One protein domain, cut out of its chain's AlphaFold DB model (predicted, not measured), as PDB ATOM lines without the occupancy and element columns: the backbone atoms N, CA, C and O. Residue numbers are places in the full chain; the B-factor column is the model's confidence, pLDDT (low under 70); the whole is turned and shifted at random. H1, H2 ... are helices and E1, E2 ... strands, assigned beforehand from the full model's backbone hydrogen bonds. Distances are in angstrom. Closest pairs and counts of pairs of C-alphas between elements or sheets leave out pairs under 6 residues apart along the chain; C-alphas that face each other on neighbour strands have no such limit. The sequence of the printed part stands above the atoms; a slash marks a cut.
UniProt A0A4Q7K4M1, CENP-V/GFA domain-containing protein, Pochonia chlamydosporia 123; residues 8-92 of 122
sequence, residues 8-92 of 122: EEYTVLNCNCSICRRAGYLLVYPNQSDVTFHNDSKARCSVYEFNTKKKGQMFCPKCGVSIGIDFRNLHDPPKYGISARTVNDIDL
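Overview. This is residues 8 to 92 of the 122 residues of the protein "CENP-V/GFA domain-containing protein" of Pochonia chlamydosporia 123 (UniProt A0A4Q7K4M1). With little regular structure, this is a small twisted sheet, E2 to E5, with the short helix H1 over one face and E1 near edge strand E5. The loop 24 to 45 pairs briefly with E5, then swings round to E2. The printed part has 85 residues, 27 in named elements, ordered E1, H1, E2, E3, E4, E5, class mixed. The sheet is an antiparallel meander, each strand beside the one before; the whole is compact, radius of gyration of the C-alphas 12.4 A, spanning 33 by 28 by 27 A.

Along the chain. E1, residues 11 to 15, 12.3 A long, begins at C-alpha 11 (130.353, 237.915, 98.272). H1 is residues 18 to 23, E2 46 to 48, E3 56 to 59, E4 66 to 70, and E5 80 to 83, ending at C-alpha 83 (141.325, 232.882, 97.709).

Arrangement. E1 pairs with no named strand. H1 is on the sheet, height 10.3 A; its O i to N i+4 pairs are within hydrogen-bond range. Within range in the hairpins are N 46 and O 59, 2.9 A, N 58 and O 68, 2.8 A, and N 69 and O 81, 2.7 A.

Size, cuts and confidence. The printed part has no cut; the link H1 to E2 is long, and no printed residue is under pLDDT 70.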
ATOM      1  N   GLU A   8     131.167 235.328  90.672       83.00
ATOM      2  CA  GLU A   8     130.510 236.634  90.600       83.00
ATOM      3  C   GLU A   8     129.248 236.709  91.474       83.00
ATOM      4  O   GLU A   8     128.860 237.792  91.907       83.00
ATOM      5  N   GLU A   9     128.629 235.562  91.761       84.88
ATOM      6  CA  GLU A   9     127.453 235.460  92.627       84.88
ATOM      7  C   GLU A   9     127.817 235.348  94.117       84.88
ATOM      8  O   GLU A   9     126.948 235.470  94.981       84.88
ATOM      9  N   TYR A  10     129.096 235.141  94.449       88.06
ATOM     10  CA  TYR A  10     129.558 235.131  95.834       88.06
ATOM     11  C   TYR A  10     129.970 236.524  96.299       88.06
ATOM     12  O   TYR A  10     130.604 237.297  95.583       88.06
ATOM     13  N   THR A  11     129.711 236.801  97.575       93.12
ATOM     14  CA  THR A  11     130.353 237.915  98.272       93.12
ATOM     15  C   THR A  11     131.803 237.557  98.587       93.12
ATOM     16  O   THR A  11     132.085 236.588  99.299       93.12
ATOM     17  N   VAL A  12     132.727 238.359  98.069       96.19
ATOM     18  CA  VAL A  12     134.167 238.228  98.274       96.19
ATOM     19  C   VAL A  12     134.605 239.186  99.371       96.19
ATOM     20  O   VAL A  12     134.520 240.408  99.235       96.19
ATOM     21  N   LEU A  13     135.122 238.640 100.466       96.50
ATOM     22  CA  LEU A  13     135.584 239.445 101.584       96.50
ATOM     23  C   LEU A  13     136.987 239.996 101.314       96.50
ATOM     24  O   LEU A  13     137.951 239.245 101.129       96.50
ATOM     25  N   ASN A  14     137.101 241.317 101.368       96.62
ATOM     26  CA  ASN A  14     138.351 242.059 101.332       96.62
ATOM     27  C   ASN A  14     138.645 242.616 102.732       96.62
ATOM     28  O   ASN A  14     138.129 243.658 103.140       96.62
ATOM     29  N   CYS A  15     139.446 241.872 103.491       94.50
ATOM     30  CA  CYS A  15     139.796 242.198 104.869       94.50
ATOM     31  C   CYS A  15     141.164 242.886 104.946       94.50
ATOM     32  O   CYS A  15     142.144 242.405 104.379       94.50
ATOM     33  N   ASN A  16     141.251 243.976 105.711       92.25
ATOM     34  CA  ASN A  16     142.478 244.766 105.866       92.25
ATOM     35  C   ASN A  16     143.411 244.298 107.008       92.25
ATOM     36  O   ASN A  16     144.417 244.962 107.267       92.25
ATOM     37  N   CYS A  17     143.112 243.191 107.704       88.75
ATOM     38  CA  CYS A  17     143.974 242.722 108.792       88.75
ATOM     39  C   CYS A  17     145.366 242.317 108.275       88.75
ATOM     40  O   CYS A  17     145.565 242.048 107.086       88.75
ATOM     41  N   SER A  18     146.347 242.259 109.179       87.75
ATOM     42  CA  SER A  18     147.761 242.162 108.803       87.75
ATOM     43  C   SER A  18     148.074 240.936 107.928       87.75
ATOM     44  O   SER A  18     148.757 241.069 106.909       87.75
ATOM     45  N   ILE A  19     147.516 239.760 108.247       89.88
ATOM     46  CA  ILE A  19     147.695 238.559 107.419       89.88
ATOM     47  C   ILE A  19     146.970 238.660 106.073       89.88
ATOM     48  O   ILE A  19     147.562 238.317 105.054       89.88
ATOM     49  N   CYS A  20     145.732 239.168 106.040       91.94
ATOM     50  CA  CYS A  20     144.951 239.252 104.805       91.94
ATOM     51  C   CYS A  20     145.592 240.210 103.806       91.94
ATOM     52  O   CYS A  20     145.717 239.874 102.628       91.94
ATOM     53  N   ARG A  21     146.109 241.341 104.298       91.56
ATOM     54  CA  ARG A  21     146.885 242.281 103.492       91.56
ATOM     55  C   ARG A  21     148.162 241.645 102.933       91.56
ATOM     56  O   ARG A  21     148.445 241.823 101.755       91.56
ATOM     57  N   ARG A  22     148.938 240.918 103.749       90.81
ATOM     58  CA  ARG A  22     150.210 240.303 103.309       90.81
ATOM     59  C   ARG A  22     150.023 239.162 102.316       90.81
ATOM     60  O   ARG A  22     150.774 239.074 101.354       90.81
ATOM     61  N   ALA A  23     149.035 238.306 102.554       92.88
ATOM     62  CA  ALA A  23     148.727 237.172 101.687       92.88
ATOM     63  C   ALA A  23     147.940 237.578 100.425       92.88
ATOM     64  O   ALA A  23     147.722 236.752  99.541       92.88
ATOM     65  N   GLY A  24     147.492 238.838 100.338       94.31
ATOM     66  CA  GLY A  24     146.687 239.338  99.222       94.31
ATOM     67  C   GLY A  24     145.310 238.676  99.134       94.31
ATOM     68  O   GLY A  24     144.778 238.504  98.035       94.31
ATOM     69  N   TYR A  25     144.751 238.267 100.276       95.94
ATOM     70  CA  TYR A  25     143.526 237.482 100.330       95.94
ATOM     71  C   TYR A  25     142.302 238.274  99.859       95.94
ATOM     72  O   TYR A  25     142.008 239.359 100.353       95.94
ATOM     73  N   LEU A  26     141.557 237.651  98.948       96.69
ATOM     74  CA  LEU A  26     140.180 237.968  98.588       96.69
ATOM     75  C   LEU A  26     139.392 236.679  98.808       96.69
ATOM     76  O   LEU A  26     139.577 235.734  98.044       96.69
ATOM     77  N   LEU A  27     138.638 236.570  99.902       96.19
ATOM     78  CA  LEU A  27     138.148 235.269 100.376       96.19
ATOM     79  C   LEU A  27     136.675 235.050 100.068       96.19
ATOM     80  O   LEU A  27     135.841 235.898 100.370       96.19
ATOM     81  N   VAL A  28     136.368 233.854  99.577       95.62
ATOM     82  CA  VAL A  28     135.028 233.262  99.640       95.62
ATOM     83  C   VAL A  28     135.001 232.160 100.692       95.62
ATOM     84  O   VAL A  28     136.035 231.547 100.971       95.62
ATOM     85  N   TYR A  29     133.830 231.901 101.278       94.62
ATOM     86  CA  TYR A  29     133.685 231.041 102.461       94.62
ATOM     87  C   TYR A  29     132.796 229.805 102.231       94.62
ATOM     88  O   TYR A  29     131.722 229.713 102.837       94.62
ATOM     89  N   PRO A  30     133.202 228.854 101.369       93.56
ATOM     90  CA  PRO A  30     132.467 227.606 101.183       93.56
ATOM     91  C   PRO A  30     132.565 226.697 102.417       93.56
ATOM     92  O   PRO A  30     133.527 226.769 103.198       93.56
ATOM     93  N   ASN A  31     131.598 225.790 102.570       93.88
ATOM     94  CA  ASN A  31     131.722 224.705 103.541       93.88
ATOM     95  C   ASN A  31     132.826 223.743 103.093       93.88
ATOM     96  O   ASN A  31     133.088 223.593 101.898       93.88
ATOM     97  N   GLN A  32     133.468 223.054 104.038       93.62
ATOM     98  CA  GLN A  32     134.515 222.092 103.681       93.62
ATOM     99  C   GLN A  32     133.994 220.944 102.809       93.62
ATOM    100  O   GLN A  32     134.738 220.460 101.960       93.62
ATOM    101  N   SER A  33     132.727 220.555 102.979       93.56
ATOM    102  CA  SER A  33     132.048 219.544 102.157       93.56
ATOM    103  C   SER A  33     131.942 219.927 100.681       93.56
ATOM    104  O   SER A  33     131.879 219.045  99.831       93.56
ATOM    105  N   ASP A  34     131.951 221.227 100.379       92.31
ATOM    106  CA  ASP A  34     131.706 221.756  99.034       92.31
ATOM    107  C   ASP A  34     133.025 222.001  98.276       92.31
ATOM    108  O   ASP A  34     133.031 222.431  97.122       92.31
ATOM    109  N   VAL A  35     134.171 221.727  98.915       91.62
ATOM    110  CA  VAL A  35     135.506 221.923  98.340       91.62
ATOM    111  C   VAL A  35     136.175 220.580  98.090       91.62
ATOM    112  O   VAL A  35     136.557 219.863  99.011       91.62
ATOM    113  N   THR A  36     136.409 220.280  96.814       92.25
ATOM    114  CA  THR A  36     137.216 219.128  96.399       92.25
ATOM    115  C   THR A  36     138.622 219.576  96.016       92.25
ATOM    116  O   THR A  36     138.812 220.388  95.110       92.25
ATOM    117  N   PHE A  37     139.626 219.013  96.683       91.88
ATOM    118  CA  PHE A  37     141.029 219.187  96.316       91.88
ATOM    119  C   PHE A  37     141.454 218.078  95.351       91.88
ATOM    120  O   PHE A  37     141.356 216.898  95.672       91.88
ATOM    121  N   HIS A  38     141.961 218.447  94.176       91.69
ATOM    122  CA  HIS A  38     142.441 217.491  93.172       91.69
ATOM    123  C   HIS A  38     143.950 217.251  93.290       91.69
ATOM    124  O   HIS A  38     144.675 218.137  93.753       91.69
ATOM    125  N   ASN A  39     144.435 216.100  92.808       92.81
ATOM    126  CA  ASN A  39     145.866 215.776  92.678       92.81
ATOM    127  C   ASN A  39     146.658 216.035  93.972       92.81
ATOM    128  O   ASN A  39     147.685 216.732  93.959       92.81
ATOM    129  N   ASP A  40     146.086 215.597  95.095       91.38
ATOM    130  CA  ASP A  40     146.617 215.769  96.451       91.38
ATOM    131  C   ASP A  40     147.035 217.210  96.774       91.38
ATOM    132  O   ASP A  40     147.946 217.460  97.563       91.38
ATOM    133  N   SER A  41     146.392 218.195  96.137       91.75
ATOM    134  CA  SER A  41     146.775 219.606  96.258       91.75
ATOM    135  C   SER A  41     146.741 220.093  97.702       91.75
ATOM    136  O   SER A  41     147.652 220.816  98.097       91.75
ATOM    137  N   LYS A  42     145.775 219.635  98.511       92.75
ATOM    138  CA  LYS A  42     145.723 219.944  99.947       92.75
ATOM    139  C   LYS A  42     146.961 219.439 100.693       92.75
ATOM    140  O   LYS A  42     147.577 220.207 101.420       92.75
ATOM    141  N   ALA A  43     147.356 218.182 100.482       94.31
ATOM    142  CA  ALA A  43     148.508 217.577 101.158       94.31
ATOM    143  C   ALA A  43     149.847 218.217 100.750       94.31
ATOM    144  O   ALA A  43     150.820 218.160 101.494       94.31
ATOM    145  N   ARG A  44     149.897 218.850  99.572       95.12
ATOM    146  CA  ARG A  44     151.071 219.585  99.075       95.12
ATOM    147  C   ARG A  44     151.128 221.044  99.537       95.12
ATOM    148  O   ARG A  44     152.094 221.732  99.206       95.12
ATOM    149  N   CYS A  45     150.114 221.529 100.253       96.00
ATOM    150  CA  CYS A  45     150.140 222.857 100.854       96.00
ATOM    151  C   CYS A  45     151.010 222.851 102.113       96.00
ATOM    152  O   CYS A  45     150.936 221.934 102.926       96.00
ATOM    153  N   SER A  46     151.768 223.923 102.312       97.06
ATOM    154  CA  SER A  46     152.300 224.262 103.627       97.06
ATOM    155  C   SER A  46     151.284 225.111 104.378       97.06
ATOM    156  O   SER A  46     150.479 225.828 103.774       97.06
ATOM    157  N   VAL A  47     151.311 225.005 105.703       96.06
ATOM    158  CA  VAL A  47     150.389 225.705 106.593       96.06
ATOM    159  C   VAL A  47     151.192 226.658 107.462       96.06
ATOM    160  O   VAL A  47     152.104 226.239 108.168       96.06
ATOM    161  N   TYR A  48     150.846 227.939 107.399       92.94
ATOM    162  CA  TYR A  48     151.356 228.953 108.311       92.94
ATOM    163  C   TYR A  48     150.300 229.266 109.372       92.94
ATOM    164  O   TYR A  48     149.139 229.538 109.060       92.94
ATOM    165  N   GLU A  49     150.702 229.236 110.635       90.69
ATOM    166  CA  GLU A  49     149.855 229.536 111.783       90.69
ATOM    167  C   GLU A  49     150.498 230.650 112.594       90.69
ATOM    168  O   GLU A  49     151.709 230.679 112.790       90.69
ATOM    169  N   PHE A  50     149.680 231.568 113.087       83.94
ATOM    170  CA  PHE A  50     150.145 232.694 113.885       83.94
ATOM    171  C   PHE A  50     149.113 233.021 114.967       83.94
ATOM    172  O   PHE A  50     147.971 232.546 114.917       83.94
ATOM    173  N   ASN A  51     149.502 233.855 115.935       82.44
ATOM    174  CA  ASN A  51     148.629 234.296 117.023       82.44
ATOM    175  C   ASN A  51     148.013 233.105 117.791       82.44
ATOM    176  O   ASN A  51     148.727 232.327 118.414       82.44
ATOM    177  N   THR A  52     146.694 232.918 117.698       84.44
ATOM    178  CA  THR A  52     145.952 231.861 118.396       84.44
ATOM    179  C   THR A  52     146.165 230.475 117.795       84.44
ATOM    180  O   THR A  52     145.670 229.499 118.351       84.44
ATOM    181  N   LYS A  53     146.819 230.382 116.626       88.44
ATOM    182  CA  LYS A  53     147.052 229.135 115.878       88.44
ATOM    183  C   LYS A  53     145.771 228.359 115.542       88.44
ATOM    184  O   LYS A  53     145.822 227.194 115.170       88.44
ATOM    185  N   LYS A  54     144.596 228.999 115.625       88.12
ATOM    186  CA  LYS A  54     143.291 228.369 115.351       88.12
ATOM    187  C   LYS A  54     142.975 228.230 113.858       88.12
ATOM    188  O   LYS A  54     142.105 227.446 113.498       88.12
ATOM    189  N   LYS A  55     143.646 229.008 113.003       91.50
ATOM    190  CA  LYS A  55     143.408 229.081 111.554       91.50
ATOM    191  C   LYS A  55     144.697 228.751 110.812       91.50
ATOM    192  O   LYS A  55     145.710 229.403 111.061       91.50
ATOM    193  N   GLY A  56     144.641 227.800 109.884       94.38
ATOM    194  CA  GLY A  56     145.785 227.445 109.046       94.38
ATOM    195  C   GLY A  56     145.790 228.246 107.751       94.38
ATOM    196  O   GLY A  56     144.891 228.072 106.934       94.38
ATOM    197  N   GLN A  57     146.781 229.110 107.542       95.50
ATOM    198  CA  GLN A  57     146.968 229.803 106.264       95.50
ATOM    199  C   GLN A  57     147.638 228.831 105.283       95.50
ATOM    200  O   GLN A  57     148.802 228.477 105.459       95.50
ATOM    201  N   MET A  58     146.899 228.353 104.286       97.12
ATOM    202  CA  MET A  58     147.369 227.376 103.303       97.12
ATOM    203  C   MET A  58     148.037 228.084 102.124       97.12
ATOM    204  O   MET A  58     147.428 228.950 101.487       97.12
ATOM    205  N   PHE A  59     149.260 227.681 101.787       97.19
ATOM    206  CA  PHE A  59     150.004 228.215 100.646       97.19
ATOM    207  C   PHE A  59     150.847 227.137  99.957       97.19
ATOM    208  O   PHE A  59     151.145 226.085 100.527       97.19
ATOM    209  N   CYS A  60     151.242 227.389  98.711       96.12
ATOM    210  CA  CYS A  60     152.163 226.513  97.994       96.12
ATOM    211  C   CYS A  60     153.610 226.778  98.450       96.12
ATOM    212  O   CYS A  60     154.117 227.872  98.193       96.12
ATOM    213  N   PRO A  61     154.332 225.798  99.023       96.56
ATOM    214  CA  PRO A  61     155.712 226.008  99.472       96.56
ATOM    215  C   PRO A  61     156.704 226.248  98.331       96.56
ATOM    216  O   PRO A  61     157.813 226.706  98.571       96.56
ATOM    217  N   LYS A  62     156.329 225.928  97.086       96.44
ATOM    218  CA  LYS A  62     157.212 226.071  95.921       96.44
ATOM    219  C   LYS A  62     157.154 227.459  95.287       96.44
ATOM    220  O   LYS A  62     158.170 227.935  94.802       96.44
ATOM    221  N   CYS A  63     155.977 228.086  95.251       95.00
ATOM    222  CA  CYS A  63     155.776 229.380  94.585       95.00
ATOM    223  C   CYS A  63     155.227 230.484  95.500       95.00
ATOM    224  O   CYS A  63     155.078 231.614  95.053       95.00
ATOM    225  N   GLY A  64     154.887 230.180  96.755       94.62
ATOM    226  CA  GLY A  64     154.397 231.157  97.733       94.62
ATOM    227  C   GLY A  64     152.933 231.579  97.568       94.62
ATOM    228  O   GLY A  64     152.420 232.321  98.403       94.62
ATOM    229  N   VAL A  65     152.229 231.105  96.532       95.81
ATOM    230  CA  VAL A  65     150.819 231.456  96.299       95.81
ATOM    231  C   VAL A  65     149.960 231.046  97.495       95.81
ATOM    232  O   VAL A  65     149.936 229.875  97.882       95.81
ATOM    233  N   SER A  66     149.234 232.016  98.052       96.50
ATOM    234  CA  SER A  66     148.280 231.808  99.142       96.50
ATOM    235  C   SER A  66     146.971 231.244  98.596       96.50
ATOM    236  O   SER A  66     146.253 231.905  97.846       96.50
ATOM    237  N   ILE A  67     146.674 230.001  98.969       96.44
ATOM    238  CA  ILE A  67     145.540 229.236  98.443       96.44
ATOM    239  C   ILE A  67     144.269 229.562  99.225       96.44
ATOM    240  O   ILE A  67     143.201 229.764  98.650       96.44
ATOM    241  N   GLY A  68     144.385 229.653 100.548       96.38
ATOM    242  CA  GLY A  68     143.239 229.910 101.403       96.38
ATOM    243  C   GLY A  68     143.542 229.753 102.884       96.38
ATOM    244  O   GLY A  68     144.700 229.722 103.291       96.38
ATOM    245  N   ILE A  69     142.486 229.637 103.679       96.44
ATOM    246  CA  ILE A  69     142.502 229.502 105.129       96.44
ATOM    247  C   ILE A  69     141.662 228.284 105.512       96.44
ATOM    248  O   ILE A  69     140.503 228.177 105.117       96.44
ATOM    249  N   ASP A  70     142.228 227.387 106.308       96.50
ATOM    250  CA  ASP A  70     141.485 226.330 106.987       96.50
ATOM    251  C   ASP A  70     141.016 226.845 108.353       96.50
ATOM    252  O   ASP A  70     141.832 227.114 109.243       96.50
ATOM    253  N   PHE A  71     139.700 227.026 108.503       94.06
ATOM    254  CA  PHE A  71     139.083 227.446 109.763       94.06
ATOM    255  C   PHE A  71     138.827 226.277 110.718       94.06
ATOM    256  O   PHE A  71     138.374 226.514 111.839       94.06
ATOM    257  N   ARG A  72     139.127 225.037 110.310       91.00
ATOM    258  CA  ARG A  72     138.934 223.824 111.110       91.00
ATOM    259  C   ARG A  72     137.514 223.800 111.682       91.00
ATOM    260  O   ARG A  72     136.549 223.950 110.941       91.00
ATOM    261  N   ASN A  73     137.401 223.720 113.004       89.56
ATOM    262  CA  ASN A  73     136.142 223.612 113.733       89.56
ATOM    263  C   ASN A  73     135.680 224.957 114.328       89.56
ATOM    264  O   ASN A  73     134.936 224.973 115.302       89.56
ATOM    265  N   LEU A  74     136.157 226.098 113.809       88.81
ATOM    266  CA  LEU A  74     135.700 227.422 114.270       88.81
ATOM    267  C   LEU A  74     134.299 227.790 113.767       88.81
ATOM    268  O   LEU A  74     133.709 228.747 114.263       88.81
ATOM    269  N   HIS A  75     133.800 227.060 112.775       89.69
ATOM    270  CA  HIS A  75     132.465 227.214 112.218       89.69
ATOM    271  C   HIS A  75     131.757 225.864 112.237       89.69
ATOM    272  O   HIS A  75     132.407 224.827 112.099       89.69
ATOM    273  N   ASP A  76     130.434 225.909 112.374       91.38
ATOM    274  CA  ASP A  76     129.556 224.758 112.213       91.38
ATOM    275  C   ASP A  76     128.496 225.094 111.141       91.38
ATOM    276  O   ASP A  76     127.699 226.014 111.355       91.38
ATOM    277  N   PRO A  77     128.536 224.460 109.952       92.25
ATOM    278  CA  PRO A  77     129.519 223.457 109.532       92.25
ATOM    279  C   PRO A  77     130.937 224.046 109.335       92.25
ATOM    280  O   PRO A  77     131.080 225.255 109.112       92.25
ATOM    281  N   PRO A  78     131.998 223.209 109.369       94.31
ATOM    282  CA  PRO A  78     133.370 223.620 109.073       94.31
ATOM    283  C   PRO A  78     133.496 224.333 107.725       94.31
ATOM    284  O   PRO A  78     132.888 223.921 106.730       94.31
ATOM    285  N   LYS A  79     134.356 225.357 107.653       95.44
ATOM    286  CA  LYS A  79     134.553 226.177 106.444       95.44
ATOM    287  C   LYS A  79     136.010 226.286 106.011       95.44
ATOM    288  O   LYS A  79     136.932 226.177 106.824       95.44
ATOM    289  N   TYR A  80     136.197 226.577 104.726       96.56
ATOM    290  CA  TYR A  80     137.435 227.155 104.208       96.56
ATOM    291  C   TYR A  80     137.215 228.632 103.885       96.56
ATOM    292  O   TYR A  80     136.104 229.047 103.580       96.56
ATOM    293  N   GLY A  81     138.283 229.421 103.913       96.19
ATOM    294  CA  GLY A  81     138.365 230.662 103.151       96.19
ATOM    295  C   GLY A  81     139.192 230.387 101.907       96.19
ATOM    296  O   GLY A  81     140.391 230.182 102.040       96.19
ATOM    297  N   ILE A  82     138.607 230.354 100.715       95.94
ATOM    298  CA  ILE A  82     139.369 230.132  99.479       95.94
ATOM    299  C   ILE A  82     139.671 231.474  98.826       95.94
ATOM    300  O   ILE A  82     138.792 232.327  98.713       95.94
ATOM    301  N   SER A  83     140.921 231.667  98.408       96.00
ATOM    302  CA  SER A  83     141.325 232.882  97.709       96.00
ATOM    303  C   SER A  83     140.730 232.897  96.301       96.00
ATOM    304  O   SER A  83     141.103 232.076  95.461       96.00
ATOM    305  N   ALA A  84     139.856 233.861  96.018       94.88
ATOM    306  CA  ALA A  84     139.300 234.133  94.693       94.88
ATOM    307  C   ALA A  84     140.399 234.249  93.624       94.88
ATOM    308  O   ALA A  84     140.235 233.769  92.511       94.88
ATOM    309  N   ARG A  85     141.580 234.770  93.991       94.44
ATOM    310  CA  ARG A  85     142.748 234.909  93.097       94.44
ATOM    311  C   ARG A  85     143.318 233.586  92.574       94.44
ATOM    312  O   ARG A  85     144.193 233.609  91.718       94.44
ATOM    313  N   THR A  86     142.889 232.451  93.123       92.56
ATOM    314  CA  THR A  86     143.327 231.109  92.698       92.56
ATOM    315  C   THR A  86     142.388 230.475  91.675       92.56
ATOM    316  O   THR A  86     142.669 229.390  91.162       92.56
ATOM    317  N   VAL A  87     141.264 231.133  91.391       90.12
ATOM    318  CA  VAL A  87     140.325 230.732  90.351       90.12
ATOM    319  C   VAL A  87     140.802 231.345  89.037       90.12
ATOM    320  O   VAL A  87     141.141 232.524  88.982       90.12
ATOM    321  N   ASN A  88     140.879 230.523  87.996       88.56
ATOM    322  CA  ASN A  88     141.268 230.975  86.665       88.56
ATOM    323  C   ASN A  88     140.071 231.604  85.948       88.56
ATOM    324  O   ASN A  88     138.929 231.304  86.289       88.56
ATOM    325  N   ASP A  89     140.358 232.406  84.923       88.94
ATOM    326  CA  ASP A  89     139.359 232.929  83.982       88.94
ATOM    327  C   ASP A  89     138.272 233.808  84.630       88.94
ATOM    328  O   ASP A  89     137.144 233.868  84.148       88.94
ATOM    329  N   ILE A  90     138.620 234.508  85.714       89.19
ATOM    330  CA  ILE A  90     137.746 235.472  86.395       89.19
ATOM    331  C   ILE A  90     138.231 236.908  86.185       89.19
ATOM    332  O   ILE A  90     139.432 237.173  86.091       89.19
ATOM    333  N   ASP A  91     137.290 237.847  86.187       90.38
ATOM    334  CA  ASP A  91     137.575 239.279  86.230       90.38
ATOM    335  C   ASP A  91     137.432 239.777  87.672       90.38
ATOM    336  O   ASP A  91     136.323 239.919  88.191       90.38
ATOM    337  N   LEU A  92     138.566 240.026  88.333       91.69
ATOM    338  CA  LEU A  92     138.578 240.484  89.721       91.69
ATOM    339  C   LEU A  92     137.846 241.820  89.896       91.69
ATOM    340  O   LEU A  92     137.290 242.055  90.965       91.69
TER     341      LEU A  92